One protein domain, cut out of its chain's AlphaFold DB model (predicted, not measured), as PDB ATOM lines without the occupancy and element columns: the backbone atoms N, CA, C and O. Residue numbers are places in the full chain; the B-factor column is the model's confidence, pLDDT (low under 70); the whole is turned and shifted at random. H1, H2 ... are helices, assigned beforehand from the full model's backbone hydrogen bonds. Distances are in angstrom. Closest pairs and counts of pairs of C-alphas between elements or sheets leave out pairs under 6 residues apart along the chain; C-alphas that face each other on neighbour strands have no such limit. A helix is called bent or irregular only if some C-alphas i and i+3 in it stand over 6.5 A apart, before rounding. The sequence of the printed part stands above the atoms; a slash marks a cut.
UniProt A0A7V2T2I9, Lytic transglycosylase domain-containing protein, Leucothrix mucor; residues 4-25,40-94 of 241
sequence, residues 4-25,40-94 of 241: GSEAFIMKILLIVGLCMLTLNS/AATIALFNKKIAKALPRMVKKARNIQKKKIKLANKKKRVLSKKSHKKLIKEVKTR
ATOM      1  N   GLY A   4      42.325 -58.735 277.080       54.69
ATOM      2  CA  GLY A   4      42.959 -59.920 276.492       54.69
ATOM      3  C   GLY A   4      43.855 -60.693 277.467       54.69
ATOM      4  O   GLY A   4      44.056 -61.897 277.300       54.69
ATOM      5  N   SER A   5      44.395 -60.022 278.488       51.75
ATOM      6  CA  SER A   5      45.288 -60.647 279.470       51.75
ATOM      7  C   SER A   5      44.545 -61.526 280.476       51.75
ATOM      8  O   SER A   5      45.010 -62.627 280.777       51.75
ATOM      9  N   GLU A   6      43.365 -61.093 280.924       57.81
ATOM     10  CA  GLU A   6      42.516 -61.897 281.803       57.81
ATOM     11  C   GLU A   6      41.925 -63.091 281.063       57.81
ATOM     12  O   GLU A   6      42.039 -64.209 281.548       57.81
ATOM     13  N   ALA A   7      41.421 -62.907 279.838       61.06
ATOM     14  CA  ALA A   7      40.876 -64.005 279.039       61.06
ATOM     15  C   ALA A   7      41.912 -65.109 278.732       61.06
ATOM     16  O   ALA A   7      41.572 -66.291 278.702       61.06
ATOM     17  N   PHE A   8      43.187 -64.754 278.524       64.56
ATOM     18  CA  PHE A   8      44.257 -65.730 278.288       64.56
ATOM     19  C   PHE A   8      44.644 -66.498 279.561       64.56
ATOM     20  O   PHE A   8      44.817 -67.716 279.516       64.56
ATOM     21  N   ILE A   9      44.743 -65.808 280.705       64.50
ATOM     22  CA  ILE A   9      45.002 -66.450 282.002       64.50
ATOM     23  C   ILE A   9      43.817 -67.330 282.403       64.50
ATOM     24  O   ILE A   9      44.031 -68.467 282.813       64.50
ATOM     25  N   MET A  10      42.587 -66.851 282.211       69.44
ATOM     26  CA  MET A  10      41.367 -67.616 282.457       69.44
ATOM     27  C   MET A  10      41.299 -68.849 281.561       69.44
ATOM     28  O   MET A  10      40.993 -69.909 282.075       69.44
ATOM     29  N   LYS A  11      41.688 -68.783 280.278       72.62
ATOM     30  CA  LYS A  11      41.786 -69.977 279.411       72.62
ATOM     31  C   LYS A  11      42.837 -70.982 279.881       72.62
ATOM     32  O   LYS A  11      42.572 -72.175 279.835       72.62
ATOM     33  N   ILE A  12      44.006 -70.535 280.348       69.25
ATOM     34  CA  ILE A  12      45.016 -71.443 280.922       69.25
ATOM     35  C   ILE A  12      44.486 -72.087 282.205       69.25
ATOM     36  O   ILE A  12      44.617 -73.293 282.364       69.25
ATOM     37  N   LEU A  13      43.871 -71.309 283.098       69.81
ATOM     38  CA  LEU A  13      43.264 -71.829 284.324       69.81
ATOM     39  C   LEU A  13      42.096 -72.774 284.021       69.81
ATOM     40  O   LEU A  13      41.971 -73.786 284.698       69.81
ATOM     41  N   LEU A  14      41.304 -72.501 282.979       71.56
ATOM     42  CA  LEU A  14      40.223 -73.372 282.520       71.56
ATOM     43  C   LEU A  14      40.778 -74.683 281.962       71.56
ATOM     44  O   LEU A  14      40.274 -75.734 282.317       71.56
ATOM     45  N   ILE A  15      41.829 -74.641 281.136       72.94
ATOM     46  CA  ILE A  15      42.475 -75.839 280.575       72.94
ATOM     47  C   ILE A  15      43.135 -76.662 281.681       72.94
ATOM     48  O   ILE A  15      42.978 -77.877 281.702       72.94
ATOM     49  N   VAL A  16      43.837 -76.026 282.623       72.19
ATOM     50  CA  VAL A  16      44.423 -76.717 283.782       72.19
ATOM     51  C   VAL A  16      43.319 -77.293 284.671       72.19
ATOM     52  O   VAL A  16      43.429 -78.437 285.091       72.19
ATOM     53  N   GLY A  17      42.238 -76.548 284.912       70.75
ATOM     54  CA  GLY A  17      41.079 -77.001 285.682       70.75
ATOM     55  C   GLY A  17      40.352 -78.174 285.027       70.75
ATOM     56  O   GLY A  17      40.111 -79.177 285.687       70.75
ATOM     57  N   LEU A  18      40.084 -78.095 283.721       71.12
ATOM     58  CA  LEU A  18      39.528 -79.183 282.914       71.12
ATOM     59  C   LEU A  18      40.449 -80.402 282.923       71.12
ATOM     60  O   LEU A  18      39.959 -81.501 283.103       71.12
ATOM     61  N   CYS A  19      41.766 -80.221 282.813       63.44
ATOM     62  CA  CYS A  19      42.728 -81.322 282.856       63.44
ATOM     63  C   CYS A  19      42.783 -81.989 284.243       63.44
ATOM     64  O   CYS A  19      42.884 -83.206 284.340       63.44
ATOM     65  N   MET A  20      42.653 -81.216 285.327       68.62
ATOM     66  CA  MET A  20      42.547 -81.757 286.690       68.62
ATOM     67  C   MET A  20      41.209 -82.474 286.924       68.62
ATOM     68  O   MET A  20      41.179 -83.502 287.595       68.62
ATOM     69  N   LEU A  21      40.113 -81.963 286.355       66.25
ATOM     70  CA  LEU A  21      38.796 -82.604 286.402       66.25
ATOM     71  C   LEU A  21      38.775 -83.902 285.591       66.25
ATOM     72  O   LEU A  21      38.277 -84.901 286.099       66.25
ATOM     73  N   THR A  22      39.366 -83.918 284.389       61.50
ATOM     74  CA  THR A  22      39.468 -85.131 283.569       61.50
ATOM     75  C   THR A  22      40.417 -86.153 284.178       61.50
ATOM     76  O   THR A  22      40.131 -87.341 284.126       61.50
ATOM     77  N   LEU A  23      41.511 -85.726 284.817       58.84
ATOM     78  CA  LEU A  23      42.356 -86.623 285.606       58.84
ATOM     79  C   LEU A  23      41.552 -87.241 286.755       58.84
ATOM     80  O   LEU A  23      41.545 -88.458 286.896       58.84
ATOM     81  N   ASN A  24      40.811 -86.438 287.525       56.59
ATOM     82  CA  ASN A  24      39.973 -86.943 288.617       56.59
ATOM     83  C   ASN A  24      38.862 -87.894 288.141       56.59
ATOM     84  O   ASN A  24      38.593 -88.876 288.828       56.59
ATOM     85  N   SER A  25      38.237 -87.649 286.984       59.91
ATOM     86  CA  SER A  25      37.221 -88.549 286.422       59.91
ATOM     87  C   SER A  25      37.828 -89.832 285.843       59.91
ATOM     88  O   SER A  25      37.291 -90.906 286.092       59.91
ATOM     89  N   ALA A  40      45.915 -91.911 297.322       72.62
ATOM     90  CA  ALA A  40      45.627 -90.502 297.570       72.62
ATOM     91  C   ALA A  40      46.880 -89.677 297.934       72.62
ATOM     92  O   ALA A  40      46.920 -88.475 297.656       72.62
ATOM     93  N   ALA A  41      47.913 -90.294 298.517       75.56
ATOM     94  CA  ALA A  41      49.157 -89.615 298.867       75.56
ATOM     95  C   ALA A  41      49.996 -89.304 297.618       75.56
ATOM     96  O   ALA A  41      50.565 -88.213 297.517       75.56
ATOM     97  N   THR A  42      49.998 -90.190 296.622       74.81
ATOM     98  CA  THR A  42      50.638 -89.964 295.319       74.81
ATOM     99  C   THR A  42      49.980 -88.797 294.568       74.81
ATOM    100  O   THR A  42      50.675 -87.909 294.061       74.81
ATOM    101  N   ILE A  43      48.644 -88.712 294.587       72.75
ATOM    102  CA  ILE A  43      47.883 -87.574 294.031       72.75
ATOM    103  C   ILE A  43      48.191 -86.278 294.800       72.75
ATOM    104  O   ILE A  43      48.456 -85.236 294.193       72.75
ATOM    105  N   ALA A  44      48.225 -86.324 296.133       74.94
ATOM    106  CA  ALA A  44      48.552 -85.165 296.966       74.94
ATOM    107  C   ALA A  44      49.984 -84.653 296.719       74.94
ATOM    108  O   ALA A  44      50.215 -83.440 296.653       74.94
ATOM    109  N   LEU A  45      50.948 -85.557 296.522       79.19
ATOM    110  CA  LEU A  45      52.335 -85.215 296.215       79.19
ATOM    111  C   LEU A  45      52.460 -84.547 294.840       79.19
ATOM    112  O   LEU A  45      53.180 -83.553 294.696       79.19
ATOM    113  N   PHE A  46      51.734 -85.054 293.843       75.50
ATOM    114  CA  PHE A  46      51.657 -84.455 292.514       75.50
ATOM    115  C   PHE A  46      51.027 -83.055 292.563       75.50
ATOM    116  O   PHE A  46      51.627 -82.093 292.073       75.50
ATOM    117  N   ASN A  47      49.903 -82.902 293.268       73.44
ATOM    118  CA  ASN A  47      49.244 -81.609 293.474       73.44
ATOM    119  C   ASN A  47      50.165 -80.600 294.178       73.44
ATOM    120  O   ASN A  47      50.251 -79.443 293.767       73.44
ATOM    121  N   LYS A  48      50.943 -81.038 295.177       81.94
ATOM    122  CA  LYS A  48      51.936 -80.200 295.873       81.94
ATOM    123  C   LYS A  48      53.091 -79.781 294.955       81.94
ATOM    124  O   LYS A  48      53.571 -78.648 295.057       81.94
ATOM    125  N   LYS A  49      53.538 -80.656 294.044       83.94
ATOM    126  CA  LYS A  49      54.550 -80.325 293.021       83.94
ATOM    127  C   LYS A  49      54.015 -79.304 292.013       83.94
ATOM    128  O   LYS A  49      54.708 -78.322 291.739       83.94
ATOM    129  N   ILE A  50      52.779 -79.469 291.533       78.69
ATOM    130  CA  ILE A  50      52.123 -78.495 290.647       78.69
ATOM    131  C   ILE A  50      51.959 -77.147 291.350       78.69
ATOM    132  O   ILE A  50      52.371 -76.129 290.796       78.69
ATOM    133  N   ALA A  51      51.449 -77.125 292.584       77.88
ATOM    134  CA  ALA A  51      51.244 -75.894 293.350       77.88
ATOM    135  C   ALA A  51      52.544 -75.090 293.542       77.88
ATOM    136  O   ALA A  51      52.529 -73.861 293.487       77.88
ATOM    137  N   LYS A  52      53.694 -75.765 293.692       85.69
ATOM    138  CA  LYS A  52      55.013 -75.110 293.766       85.69
ATOM    139  C   LYS A  52      55.512 -74.583 292.413       85.69
ATOM    140  O   LYS A  52      56.205 -73.565 292.372       85.69
ATOM    141  N   ALA A  53      55.196 -75.260 291.310       81.69
ATOM    142  CA  ALA A  53      55.654 -74.886 289.971       81.69
ATOM    143  C   ALA A  53      54.782 -73.798 289.313       81.69
ATOM    144  O   ALA A  53      55.299 -72.927 288.602       81.69
ATOM    145  N   LEU A  54      53.476 -73.804 289.593       81.50
ATOM    146  CA  LEU A  54      52.469 -72.961 288.947       81.50
ATOM    147  C   LEU A  54      52.780 -71.450 289.024       81.50
ATOM    148  O   LEU A  54      52.737 -70.797 287.977       81.50
ATOM    149  N   PRO A  55      53.206 -70.866 290.165       86.19
ATOM    150  CA  PRO A  55      53.516 -69.435 290.238       86.19
ATOM    151  C   PRO A  55      54.666 -69.026 289.309       86.19
ATOM    152  O   PRO A  55      54.624 -67.965 288.679       86.19
ATOM    153  N   ARG A  56      55.693 -69.880 289.177       86.81
ATOM    154  CA  ARG A  56      56.844 -69.636 288.291       86.81
ATOM    155  C   ARG A  56      56.424 -69.703 286.825       86.81
ATOM    156  O   ARG A  56      56.824 -68.842 286.039       86.81
ATOM    157  N   MET A  57      55.582 -70.676 286.472       80.69
ATOM    158  CA  MET A  57      55.035 -70.829 285.120       80.69
ATOM    159  C   MET A  57      54.158 -69.633 284.727       80.69
ATOM    160  O   MET A  57      54.373 -69.039 283.669       80.69
ATOM    161  N   VAL A  58      53.261 -69.195 285.617       80.81
ATOM    162  CA  VAL A  58      52.408 -68.011 285.412       80.81
ATOM    163  C   VAL A  58      53.249 -66.734 285.283       80.81
ATOM    164  O   VAL A  58      53.019 -65.926 284.380       80.81
ATOM    165  N   LYS A  59      54.283 -66.553 286.120       87.31
ATOM    166  CA  LYS A  59      55.209 -65.406 286.028       87.31
ATOM    167  C   LYS A  59      55.962 -65.389 284.693       87.31
ATOM    168  O   LYS A  59      56.079 -64.330 284.070       87.31
ATOM    169  N   LYS A  60      56.434 -66.548 284.217       87.62
ATOM    170  CA  LYS A  60      57.104 -66.689 282.912       87.62
ATOM    171  C   LYS A  60      56.157 -66.338 281.759       87.62
ATOM    172  O   LYS A  60      56.537 -65.544 280.898       87.62
ATOM    173  N   ALA A  61      54.919 -66.840 281.780       77.62
ATOM    174  CA  ALA A  61      53.897 -66.530 280.779       77.62
ATOM    175  C   ALA A  61      53.565 -65.025 280.731       77.62
ATOM    176  O   ALA A  61      53.621 -64.414 279.661       77.62
ATOM    177  N   ARG A  62      53.346 -64.389 281.894       82.62
ATOM    178  CA  ARG A  62      53.123 -62.933 281.995       82.62
ATOM    179  C   ARG A  62      54.282 -62.127 281.407       82.62
ATOM    180  O   ARG A  62      54.053 -61.156 280.687       82.62
ATOM    181  N   ASN A  63      55.527 -62.523 281.668       88.94
ATOM    182  CA  ASN A  63      56.703 -61.834 281.130       88.94
ATOM    183  C   ASN A  63      56.810 -61.954 279.602       88.94
ATOM    184  O   ASN A  63      57.140 -60.973 278.930       88.94
ATOM    185  N   ILE A  64      56.503 -63.128 279.045       86.62
ATOM    186  CA  ILE A  64      56.457 -63.345 277.591       86.62
ATOM    187  C   ILE A  64      55.383 -62.451 276.961       86.62
ATOM    188  O   ILE A  64      55.648 -61.777 275.962       86.62
ATOM    189  N   GLN A  65      54.201 -62.377 277.570       81.88
ATOM    190  CA  GLN A  65      53.100 -61.554 277.075       81.88
ATOM    191  C   GLN A  65      53.431 -60.056 277.132       81.88
ATOM    192  O   GLN A  65      53.285 -59.360 276.126       81.88
ATOM    193  N   LYS A  66      54.009 -59.572 278.241       87.69
ATOM    194  CA  LYS A  66      54.506 -58.188 278.361       87.69
ATOM    195  C   LYS A  66      55.533 -57.843 277.276       87.69
ATOM    196  O   LYS A  66      55.454 -56.771 276.674       87.69
ATOM    197  N   LYS A  67      56.475 -58.749 276.973       89.81
ATOM    198  CA  LYS A  67      57.451 -58.559 275.882       89.81
ATOM    199  C   LYS A  67      56.772 -58.478 274.510       89.81
ATOM    200  O   LYS A  67      57.113 -57.583 273.736       89.81
ATOM    201  N   LYS A  68      55.795 -59.349 274.222       87.19
ATOM    202  CA  LYS A  68      55.024 -59.323 272.963       87.19
ATOM    203  C   LYS A  68      54.266 -58.005 272.786       87.19
ATOM    204  O   LYS A  68      54.378 -57.388 271.728       87.19
ATOM    205  N   ILE A  69      53.583 -57.529 273.830       86.75
ATOM    206  CA  ILE A  69      52.858 -56.247 273.814       86.75
ATOM    207  C   ILE A  69      53.826 -55.078 273.577       86.75
ATOM    208  O   ILE A  69      53.594 -54.242 272.702       86.75
ATOM    209  N   LYS A  70      54.965 -55.044 274.285       87.94
ATOM    210  CA  LYS A  70      55.993 -54.005 274.102       87.94
ATOM    211  C   LYS A  70      56.545 -53.993 272.671       87.94
ATOM    212  O   LYS A  70      56.717 -52.920 272.089       87.94
ATOM    213  N   LEU A  71      56.788 -55.167 272.085       86.94
ATOM    214  CA  LEU A  71      57.261 -55.302 270.706       86.94
ATOM    215  C   LEU A  71      56.204 -54.847 269.688       86.94
ATOM    216  O   LEU A  71      56.538 -54.116 268.754       86.94
ATOM    217  N   ALA A  72      54.938 -55.223 269.884       79.44
ATOM    218  CA  ALA A  72      53.824 -54.796 269.041       79.44
ATOM    219  C   ALA A  72      53.648 -53.266 269.064       79.44
ATOM    220  O   ALA A  72      53.557 -52.637 268.009       79.44
ATOM    221  N   ASN A  73      53.716 -52.650 270.248       83.06
ATOM    222  CA  ASN A  73      53.651 -51.196 270.406       83.06
ATOM    223  C   ASN A  73      54.849 -50.488 269.752       83.06
ATOM    224  O   ASN A  73      54.672 -49.475 269.072       83.06
ATOM    225  N   LYS A  74      56.065 -51.043 269.874       85.81
ATOM    226  CA  LYS A  74      57.257 -50.525 269.179       85.81
ATOM    227  C   LYS A  74      57.081 -50.580 267.657       85.81
ATOM    228  O   LYS A  74      57.343 -49.578 266.995       85.81
ATOM    229  N   LYS A  75      56.580 -51.696 267.106       81.00
ATOM    230  CA  LYS A  75      56.278 -51.832 265.667       81.00
ATOM    231  C   LYS A  75      55.222 -50.823 265.205       81.00
ATOM    232  O   LYS A  75      55.475 -50.122 264.229       81.00
ATOM    233  N   LYS A  76      54.102 -50.671 265.930       78.50
ATOM    234  CA  LYS A  76      53.074 -49.644 265.646       78.50
ATOM    235  C   LYS A  76      53.669 -48.232 265.603       78.50
ATOM    236  O   LYS A  76      53.394 -47.483 264.671       78.50
ATOM    237  N   ARG A  77      54.536 -47.881 266.561       75.69
ATOM    238  CA  ARG A  77      55.181 -46.556 266.629       75.69
ATOM    239  C   ARG A  77      56.154 -46.313 265.469       75.69
ATOM    240  O   ARG A  77      56.196 -45.210 264.935       75.69
ATOM    241  N   VAL A  78      56.915 -47.329 265.056       73.69
ATOM    242  CA  VAL A  78      57.813 -47.249 263.886       73.69
ATOM    243  C   VAL A  78      57.019 -47.127 262.583       73.69
ATOM    244  O   VAL A  78      57.347 -46.276 261.759       73.69
ATOM    245  N   LEU A  79      55.949 -47.914 262.416       70.06
ATOM    246  CA  LEU A  79      55.040 -47.833 261.266       70.06
ATOM    247  C   LEU A  79      54.382 -46.452 261.163       70.06
ATOM    248  O   LEU A  79      54.446 -45.833 260.108       70.06
ATOM    249  N   SER A  80      53.851 -45.922 262.269       71.25
ATOM    250  CA  SER A  80      53.292 -44.565 262.345       71.25
ATOM    251  C   SER A  80      54.312 -43.496 261.929       71.25
ATOM    252  O   SER A  80      54.019 -42.676 261.061       71.25
ATOM    253  N   LYS A  81      55.544 -43.545 262.460       71.88
ATOM    254  CA  LYS A  81      56.614 -42.610 262.072       71.88
ATOM    255  C   LYS A  81      57.001 -42.732 260.593       71.88
ATOM    256  O   LYS A  81      57.234 -41.713 259.947       71.88
ATOM    257  N   LYS A  82      57.056 -43.952 260.044       70.00
ATOM    258  CA  LYS A  82      57.356 -44.201 258.622       70.00
ATOM    259  C   LYS A  82      56.249 -43.649 257.717       70.00
ATOM    260  O   LYS A  82      56.563 -42.955 256.754       70.00
ATOM    261  N   SER A  83      54.982 -43.887 258.057       65.19
ATOM    262  CA  SER A  83      53.824 -43.343 257.337       65.19
ATOM    263  C   SER A  83      53.770 -41.819 257.407       65.19
ATOM    264  O   SER A  83      53.564 -41.174 256.388       65.19
ATOM    265  N   HIS A  84      54.043 -41.224 258.570       72.00
ATOM    266  CA  HIS A  84      54.096 -39.769 258.722       72.00
ATOM    267  C   HIS A  84      55.237 -39.150 257.899       72.00
ATOM    268  O   HIS A  84      55.032 -38.162 257.203       72.00
ATOM    269  N   LYS A  85      56.424 -39.777 257.881       65.31
ATOM    270  CA  LYS A  85      57.549 -39.349 257.030       65.31
ATOM    271  C   LYS A  85      57.218 -39.462 255.533       65.31
ATOM    272  O   LYS A  85      57.609 -38.584 254.768       65.31
ATOM    273  N   LYS A  86      56.483 -40.506 255.123       69.56
ATOM    274  CA  LYS A  86      55.977 -40.677 253.750       69.56
ATOM    275  C   LYS A  86      54.974 -39.577 253.385       69.56
ATOM    276  O   LYS A  86      55.162 -38.925 252.368       69.56
ATOM    277  N   LEU A  87      53.999 -39.309 254.253       62.84
ATOM    278  CA  LEU A  87      53.001 -38.255 254.063       62.84
ATOM    279  C   LEU A  87      53.649 -36.868 253.969       62.84
ATOM    280  O   LEU A  87      53.315 -36.097 253.082       62.84
ATOM    281  N   ILE A  88      54.625 -36.556 254.829       63.69
ATOM    282  CA  ILE A  88      55.382 -35.295 254.752       63.69
ATOM    283  C   ILE A  88      56.132 -35.191 253.419       63.69
ATOM    284  O   ILE A  88      56.164 -34.114 252.828       63.69
ATOM    285  N   LYS A  89      56.735 -36.286 252.936       53.47
ATOM    286  CA  LYS A  89      57.422 -36.306 251.638       53.47
ATOM    287  C   LYS A  89      56.439 -36.058 250.489       53.47
ATOM    288  O   LYS A  89      56.723 -35.214 249.653       53.47
ATOM    289  N   GLU A  90      55.279 -36.714 250.500       56.75
ATOM    290  CA  GLU A  90      54.217 -36.534 249.498       56.75
ATOM    291  C   GLU A  90      53.604 -35.124 249.533       56.75
ATOM    292  O   GLU A  90      53.429 -34.497 248.491       56.75
ATOM    293  N   VAL A  91      53.339 -34.568 250.719       58.75
ATOM    294  CA  VAL A  91      52.827 -33.196 250.885       58.75
ATOM    295  C   VAL A  91      53.858 -32.150 250.446       58.75
ATOM    296  O   VAL A  91      53.469 -31.137 249.873       58.75
ATOM    297  N   LYS A  92      55.160 -32.395 250.661       55.44
ATOM    298  CA  LYS A  92      56.241 -31.529 250.157       55.44
ATOM    299  C   LYS A  92      56.369 -31.559 248.632       55.44
ATOM    300  O   LYS A  92      56.797 -30.564 248.063       55.44
ATOM    301  N   THR A  93      56.024 -32.674 247.985       43.59
ATOM    302  CA  THR A  93      56.060 -32.799 246.518       43.59
ATOM    303  C   THR A  93      54.796 -32.292 245.829       43.59
ATOM    304  O   THR A  93      54.844 -32.007 244.636       43.59
ATOM    305  N   ARG A  94      53.667 -32.165 246.543       59.09
ATOM    306  CA  ARG A  94      52.435 -31.619 245.961       59.09
ATOM    307  C   ARG A  94      52.591 -30.131 245.696       59.09
ATOM    308  O   ARG A  94      52.796 -29.342 246.622       59.09
TER     309      ARG A  94
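What this domain is: This is residues 4 to 25 and 40 to 94 of the 241 residues of the protein "Lytic transglycosylase domain-containing protein" of Leucothrix mucor (UniProt A0A7V2T2I9). One long, bent helix, H2, makes a rod, and a shorter helix, H1, runs beside its first part with a gap between them; residues 67 to 94 stick out far beyond H1. The printed part has 77 residues, all helix in class, H1 then H2, with no named strand. It is extended, with a radius of gyration of the C-alphas of 22.8 A and spans of 78 by 22 by 13 A.

How they stand to each other: H1, residues 4 to 25, touches no helix. H2, residues 40 to 93, was assigned as one helix by its hydrogen bonds but is bent: C-alphas 52 and 55 are 6.8 A apart. Its arms, H2a, residues 40 to 52, and H2b, residues 55 to 93, stand at a shallow tilt of 34.7 degrees, only just short of steep. H1 and H2b are near each other, with 10 pairs of C-alphas within 10 A; H1 and H2a are apart, with no C-alphas within 8 A. In H1, H2a and H2b every O i to N i+4 pair is within hydrogen-bond range.

Where its parts are: H1 begins at C-alpha 4 (42.959, -59.920, 276.492) and measures 30.8 A. H2a measures 18.4 A; H2b measures 57.1 A, ending at C-alpha 93 (56.060, -32.799, 246.518).

The domain as a whole: The farthest C-alphas, Ala 40 and Arg 94, are 78.6 A apart. Residues 26 to 39 are not printed; C-alphas 25 and 40 are 14.1 A apart across the cut. Mean pLDDT of the printed part is 73.0, with 27 residues under 70, among them 85 to 94.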